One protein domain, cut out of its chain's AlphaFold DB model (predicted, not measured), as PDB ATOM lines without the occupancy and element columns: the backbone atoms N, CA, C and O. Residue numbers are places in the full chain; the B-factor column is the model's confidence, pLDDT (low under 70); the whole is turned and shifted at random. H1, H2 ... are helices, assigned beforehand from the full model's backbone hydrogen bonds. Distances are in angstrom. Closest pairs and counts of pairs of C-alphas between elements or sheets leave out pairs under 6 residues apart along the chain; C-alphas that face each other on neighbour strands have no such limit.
ATOM      1  N   THR A  11     137.897 -16.553 115.673       87.69
ATOM      2  CA  THR A  11     138.723 -17.382 114.778       87.69
ATOM      3  C   THR A  11     139.614 -16.545 113.862       87.69
ATOM      4  O   THR A  11     140.776 -16.893 113.678       87.69
ATOM      5  N   GLU A  12     139.105 -15.419 113.364       88.50
ATOM      6  CA  GLU A  12     139.841 -14.480 112.508       88.50
ATOM      7  C   GLU A  12     141.009 -13.844 113.275       88.50
ATOM      8  O   GLU A  12     142.151 -13.861 112.820       88.50
ATOM      9  N   ILE A  13     140.757 -13.380 114.504       88.50
ATOM     10  CA  ILE A  13     141.796 -12.818 115.382       88.50
ATOM     11  C   ILE A  13     142.889 -13.860 115.664       88.50
ATOM     12  O   ILE A  13     144.080 -13.549 115.635       88.50
ATOM     13  N   MET A  14     142.503 -15.113 115.913       88.44
ATOM     14  CA  MET A  14     143.451 -16.199 116.170       88.44
ATOM     15  C   MET A  14     144.305 -16.549 114.950       88.44
ATOM     16  O   MET A  14     145.476 -16.896 115.112       88.44
ATOM     17  N   GLU A  15     143.751 -16.476 113.742       91.50
ATOM     18  CA  GLU A  15     144.505 -16.670 112.502       91.50
ATOM     19  C   GLU A  15     145.521 -15.549 112.277       91.50
ATOM     20  O   GLU A  15     146.687 -15.835 112.002       91.50
ATOM     21  N   LEU A  16     145.127 -14.288 112.490       90.75
ATOM     22  CA  LEU A  16     146.036 -13.141 112.404       90.75
ATOM     23  C   LEU A  16     147.213 -13.285 113.382       90.75
ATOM     24  O   LEU A  16     148.372 -13.130 112.996       90.75
ATOM     25  N   LEU A  17     146.937 -13.689 114.626       88.50
ATOM     26  CA  LEU A  17     147.976 -13.944 115.628       88.50
ATOM     27  C   LEU A  17     148.918 -15.088 115.227       88.50
ATOM     28  O   LEU A  17     150.134 -14.948 115.363       88.50
ATOM     29  N   LYS A  18     148.385 -16.204 114.712       91.19
ATOM     30  CA  LYS A  18     149.193 -17.347 114.242       91.19
ATOM     31  C   LYS A  18     150.112 -16.977 113.079       91.19
ATOM     32  O   LYS A  18     151.222 -17.494 113.003       91.19
ATOM     33  N   ASN A  19     149.664 -16.074 112.211       91.44
ATOM     34  CA  ASN A  19     150.415 -15.619 111.043       91.44
ATOM     35  C   ASN A  19     151.410 -14.485 111.362       91.44
ATOM     36  O   ASN A  19     152.054 -13.968 110.455       91.44
ATOM     37  N   GLY A  20     151.546 -14.081 112.633       89.56
ATOM     38  CA  GLY A  20     152.430 -12.983 113.045       89.56
ATOM     39  C   GLY A  20     151.910 -11.583 112.691       89.56
ATOM     40  O   GLY A  20     152.621 -10.599 112.901       89.56
ATOM     41  N   LEU A  21     150.666 -11.480 112.209       89.69
ATOM     42  CA  LEU A  21     149.972 -10.242 111.834       89.69
ATOM     43  C   LEU A  21     149.432  -9.538 113.087       89.69
ATOM     44  O   LEU A  21     148.235  -9.485 113.374       89.69
ATOM     45  N   THR A  22     150.364  -9.080 113.924       90.50
ATOM     46  CA  THR A  22     150.055  -8.558 115.264       90.50
ATOM     47  C   THR A  22     149.375  -7.190 115.254       90.50
ATOM     48  O   THR A  22     148.745  -6.842 116.252       90.50
ATOM     49  N   LEU A  23     149.500  -6.410 114.177       92.81
ATOM     50  CA  LEU A  23     148.851  -5.103 114.062       92.81
ATOM     51  C   LEU A  23     147.371  -5.275 113.715       92.81
ATOM     52  O   LEU A  23     146.512  -4.781 114.436       92.81
ATOM     53  N   GLU A  24     147.085  -6.077 112.699       90.62
ATOM     54  CA  GLU A  24     145.745  -6.425 112.235       90.62
ATOM     55  C   GLU A  24     144.956  -7.128 113.348       90.62
ATOM     56  O   GLU A  24     143.793  -6.819 113.606       90.62
ATOM     57  N   ALA A  25     145.609  -8.029 114.093       90.50
ATOM     58  CA  ALA A  25     145.001  -8.644 115.270       90.50
ATOM     59  C   ALA A  25     144.634  -7.605 116.346       90.50
ATOM     60  O   ALA A  25     143.588  -7.727 116.985       90.50
ATOM     61  N   LYS A  26     145.468  -6.575 116.564       90.62
ATOM     62  CA  LYS A  26     145.168  -5.493 117.519       90.62
ATOM     63  C   LYS A  26     143.995  -4.636 117.054       90.62
ATOM     64  O   LYS A  26     143.160  -4.299 117.889       90.62
ATOM     65  N   GLU A  27     143.914  -4.324 115.764       92.31
ATOM     66  CA  GLU A  27     142.784  -3.594 115.175       92.31
ATOM     67  C   GLU A  27     141.477  -4.363 115.382       92.31
ATOM     68  O   GLU A  27     140.528  -3.824 115.948       92.31
ATOM     69  N   LYS A  28     141.459  -5.668 115.084       90.25
ATOM     70  CA  LYS A  28     140.282  -6.519 115.324       90.25
ATOM     71  C   LYS A  28     139.907  -6.649 116.797       90.25
ATOM     72  O   LYS A  28     138.726  -6.702 117.133       90.25
ATOM     73  N   ILE A  29     140.884  -6.664 117.702       91.38
ATOM     74  CA  ILE A  29     140.615  -6.627 119.147       91.38
ATOM     75  C   ILE A  29     140.000  -5.284 119.561       91.38
ATOM     76  O   ILE A  29     139.148  -5.263 120.449       91.38
ATOM     77  N   MET A  30     140.416  -4.169 118.956       90.50
ATOM     78  CA  MET A  30     139.810  -2.861 119.212       90.50
ATOM     79  C   MET A  30     138.369  -2.797 118.706       90.50
ATOM     80  O   MET A  30     137.497  -2.427 119.487       90.50
ATOM     81  N   GLU A  31     138.114  -3.244 117.475       91.81
ATOM     82  CA  GLU A  31     136.759  -3.360 116.913       91.81
ATOM     83  C   GLU A  31     135.860  -4.229 117.810       91.81
ATOM     84  O   GLU A  31     134.732  -3.862 118.133       91.81
ATOM     85  N   LEU A  32     136.378  -5.365 118.298       91.12
ATOM     86  CA  LEU A  32     135.645  -6.233 119.220       91.12
ATOM     87  C   LEU A  32     135.340  -5.538 120.554       91.12
ATOM     88  O   LEU A  32     134.257  -5.720 121.107       91.12
ATOM     89  N   ARG A  33     136.281  -4.755 121.095       90.06
ATOM     90  CA  ARG A  33     136.068  -4.001 122.341       90.06
ATOM     91  C   ARG A  33     134.992  -2.935 122.176       90.06
ATOM     92  O   ARG A  33     134.158  -2.816 123.065       90.06
ATOM     93  N   GLU A  34     135.012  -2.203 121.068       93.44
ATOM     94  CA  GLU A  34     133.996  -1.200 120.740       93.44
ATOM     95  C   GLU A  34     132.614  -1.850 120.625       93.44
ATOM     96  O   GLU A  34     131.695  -1.467 121.344       93.44
ATOM     97  N   ALA A  35     132.509  -2.944 119.868       90.50
ATOM     98  CA  ALA A  35     131.265  -3.691 119.735       90.50
ATOM     99  C   ALA A  35     130.726  -4.221 121.077       90.50
ATOM    100  O   ALA A  35     129.521  -4.213 121.328       90.50
ATOM    101  N   VAL A  36     131.612  -4.678 121.969       91.38
ATOM    102  CA  VAL A  36     131.221  -5.111 123.319       91.38
ATOM    103  C   VAL A  36     130.699  -3.940 124.151       91.38
ATOM    104  O   VAL A  36     129.723  -4.125 124.877       91.38
ATOM    105  N   MET A  37     131.313  -2.757 124.061       92.25
ATOM    106  CA  MET A  37     130.839  -1.565 124.773       92.25
ATOM    107  C   MET A  37     129.450  -1.146 124.280       92.25
ATOM    108  O   MET A  37     128.551  -0.979 125.102       92.25
ATOM    109  N   GLU A  38     129.240  -1.087 122.965       93.38
ATOM    110  CA  GLU A  38     127.936  -0.762 122.372       93.38
ATOM    111  C   GLU A  38     126.846  -1.752 122.808       93.38
ATOM    112  O   GLU A  38     125.770  -1.354 123.258       93.38
ATOM    113  N   LEU A  39     127.139  -3.057 122.766       93.94
ATOM    114  CA  LEU A  39     126.207  -4.089 123.229       93.94
ATOM    115  C   LEU A  39     125.907  -3.983 124.727       93.94
ATOM    116  O   LEU A  39     124.786  -4.267 125.153       93.94
ATOM    117  N   GLN A  40     126.891  -3.611 125.548       95.38
ATOM    118  CA  GLN A  40     126.677  -3.395 126.979       95.38
ATOM    119  C   GLN A  40     125.763  -2.194 127.231       95.38
ATOM    120  O   GLN A  40     124.851  -2.297 128.055       95.38
ATOM    121  N   GLU A  41     125.959  -1.091 126.509       96.38
ATOM    122  CA  GLU A  41     125.099   0.090 126.586       96.38
ATOM    123  C   GLU A  41     123.667  -0.223 126.142       96.38
ATOM    124  O   GLU A  41     122.717   0.067 126.877       96.38
ATOM    125  N   GLU A  42     123.499  -0.897 125.001       95.69
ATOM    126  CA  GLU A  42     122.185  -1.320 124.517       95.69
ATOM    127  C   GLU A  42     121.508  -2.265 125.519       95.69
ATOM    128  O   GLU A  42     120.329  -2.101 125.839       95.69
ATOM    129  N   ASN A  43     122.246  -3.218 126.097       96.88
ATOM    130  CA  ASN A  43     121.704  -4.134 127.097       96.88
ATOM    131  C   ASN A  43     121.236  -3.405 128.365       96.88
ATOM    132  O   ASN A  43     120.178  -3.734 128.909       96.88
ATOM    133  N   LEU A  44     122.005  -2.424 128.844       97.31
ATOM    134  CA  LEU A  44     121.631  -1.599 129.992       97.31
ATOM    135  C   LEU A  44     120.371  -0.782 129.697       97.31
ATOM    136  O   LEU A  44     119.450  -0.767 130.521       97.31
ATOM    137  N   TRP A  45     120.304  -0.172 128.514       96.69
ATOM    138  CA  TRP A  45     119.145   0.589 128.060       96.69
ATOM    139  C   TRP A  45     117.892  -0.289 127.929       96.69
ATOM    140  O   TRP A  45     116.841   0.043 128.481       96.69
ATOM    141  N   LEU A  46     118.003  -1.458 127.292       97.38
ATOM    142  CA  LEU A  46     116.902  -2.418 127.156       97.38
ATOM    143  C   LEU A  46     116.417  -2.922 128.516       97.38
ATOM    144  O   LEU A  46     115.213  -2.957 128.767       97.38
ATOM    145  N   LYS A  47     117.333  -3.266 129.430       97.25
ATOM    146  CA  LYS A  47     116.977  -3.662 130.801       97.25
ATOM    147  C   LYS A  47     116.269  -2.541 131.554       97.25
ATOM    148  O   LYS A  47     115.371  -2.821 132.342       97.25
ATOM    149  N   GLN A  48     116.671  -1.288 131.349       97.12
ATOM    150  CA  GLN A  48     115.972  -0.146 131.927       97.12
ATOM    151  C   GLN A  48     114.552  -0.030 131.371       97.12
ATOM    152  O   GLN A  48     113.614   0.084 132.157       97.12
ATOM    153  N   LYS A  49     114.384  -0.138 130.050       96.56
ATOM    154  CA  LYS A  49     113.061  -0.108 129.420       96.56
ATOM    155  C   LYS A  49     112.164  -1.242 129.890       96.56
ATOM    156  O   LYS A  49     111.004  -0.995 130.197       96.56
ATOM    157  N   LEU A  50     112.702  -2.451 130.020       95.88
ATOM    158  CA  LEU A  50     111.952  -3.589 130.543       95.88
ATOM    159  C   LEU A  50     111.432  -3.313 131.960       95.88
ATOM    160  O   LEU A  50     110.242  -3.480 132.201       95.88
ATOM    161  N   ARG A  51     112.285  -2.803 132.861       95.06
ATOM    162  CA  ARG A  51     111.867  -2.429 134.224       95.06
ATOM    163  C   ARG A  51     110.790  -1.342 134.239       95.06
ATOM    164  O   ARG A  51     109.875  -1.413 135.053       95.06
ATOM    165  N   GLU A  52     110.903  -0.337 133.368       91.69
ATOM    166  CA  GLU A  52     109.889   0.721 133.225       91.69
ATOM    167  C   GLU A  52     108.532   0.124 132.810       91.69
ATOM    168  O   GLU A  52     107.520   0.391 133.459       91.69
ATOM    169  N   PHE A  53     108.513  -0.754 131.804       91.50
ATOM    170  CA  PHE A  53     107.288  -1.415 131.344       91.50
ATOM    171  C   PHE A  53     106.686  -2.372 132.376       91.50
ATOM    172  O   PHE A  53     105.469  -2.387 132.557       91.50
ATOM    173  N   GLU A  54     107.512  -3.167 133.058       91.69
ATOM    174  CA  GLU A  54     107.059  -4.060 134.130       91.69
ATOM    175  C   GLU A  54     106.377  -3.261 135.246       91.69
ATOM    176  O   GLU A  54     105.272  -3.606 135.665       91.69
ATOM    177  N   PHE A  55     106.979  -2.140 135.657       87.88
ATOM    178  CA  PHE A  55     106.396  -1.242 136.651       87.88
ATOM    179  C   PHE A  55     105.051  -0.651 136.199       87.88
ATOM    180  O   PHE A  55     104.083  -0.669 136.960       87.88
ATOM    181  N   GLU A  56     104.958  -0.142 134.966       87.56
ATOM    182  CA  GLU A  56     103.711   0.418 134.424       87.56
ATOM    183  C   GLU A  56     102.598  -0.633 134.298       87.56
ATOM    184  O   GLU A  56     101.426  -0.356 134.592       87.56
ATOM    185  N   SER A  57     102.961  -1.850 133.890       86.81
ATOM    186  CA  SER A  57     102.052  -2.991 133.794       86.81
ATOM    187  C   SER A  57     101.514  -3.386 135.170       86.81
ATOM    188  O   SER A  57     100.298  -3.501 135.350       86.81
ATOM    189  N   ASP A  58     102.394  -3.533 136.162       88.31
ATOM    190  CA  ASP A  58     102.006  -3.871 137.533       88.31
ATOM    191  C   ASP A  58     101.132  -2.791 138.164       88.31
ATOM    192  O   ASP A  58     100.126  -3.103 138.809       88.31
ATOM    193  N   LEU A  59     101.464  -1.518 137.938       87.81
ATOM    194  CA  LEU A  59     100.643  -0.399 138.377       87.81
ATOM    195  C   LEU A  59      99.241  -0.488 137.765       87.81
ATOM    196  O   LEU A  59      98.253  -0.437 138.492       87.81
ATOM    197  N   THR A  60      99.141  -0.671 136.447       84.75
ATOM    198  CA  THR A  60      97.854  -0.737 135.733       84.75
ATOM    199  C   THR A  60      97.011  -1.929 136.180       84.75
ATOM    200  O   THR A  60      95.806  -1.789 136.377       84.75
TER     201      THR A  60
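AT A GLANCE: This is residues 11 to 60 of the 119 residues of an uncharacterized protein of Verrucomicrobia bacterium (UniProt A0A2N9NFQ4). What would one see first? A lopsided helical hairpin: the short helix H1 folds back beside the beginning of the long helix H2, and residues 33 to 60 of H2 stick out as a free arm. What is it made of? The printed part has 50 residues with two named helices, H1 then H2, and no named strand; its class is all helix. Is it compact? It is extended, a rod spanning 60 by 15 by 6 A, with a radius of gyration of the C-alphas of 18.9 A.

HOW THE PARTS SIT: How does H1, residues 11 to 18, stand to H2, residues 22 to 60? They touch and form a helical hairpin, at a shallow tilt of 28 degrees, opposite ways. Their closest C-alphas, of Ile 13 and Ala 25, are 5.3 A apart. Which part of H2 touches H1? Residues 22 to 29 alone. Are the backbones well formed? In H1 and H2 every O i to N i+4 pair is within hydrogen-bond range.

IN THESE COORDINATES: Where is H1? It begins at C-alpha 11, (138.723, -17.382, 114.778), and measures 10.5 A from first to last C-alpha. Where is H2? It runs 56.6 A from C-alpha 22, (150.055, -8.558, 115.264), to C-alpha 60, (97.854, -0.737, 135.733).

THE WHOLE: How large is it? The two C-alphas farthest apart, of Gly 20 and Thr 60, are 60.4 A apart. Is it continuous? The printed part has no cut, and the link from H1 to H2 is tight, with 3 residues. Is confidence low anywhere? No printed residue is under 70, and the mean pLDDT of the printed part is 91.8.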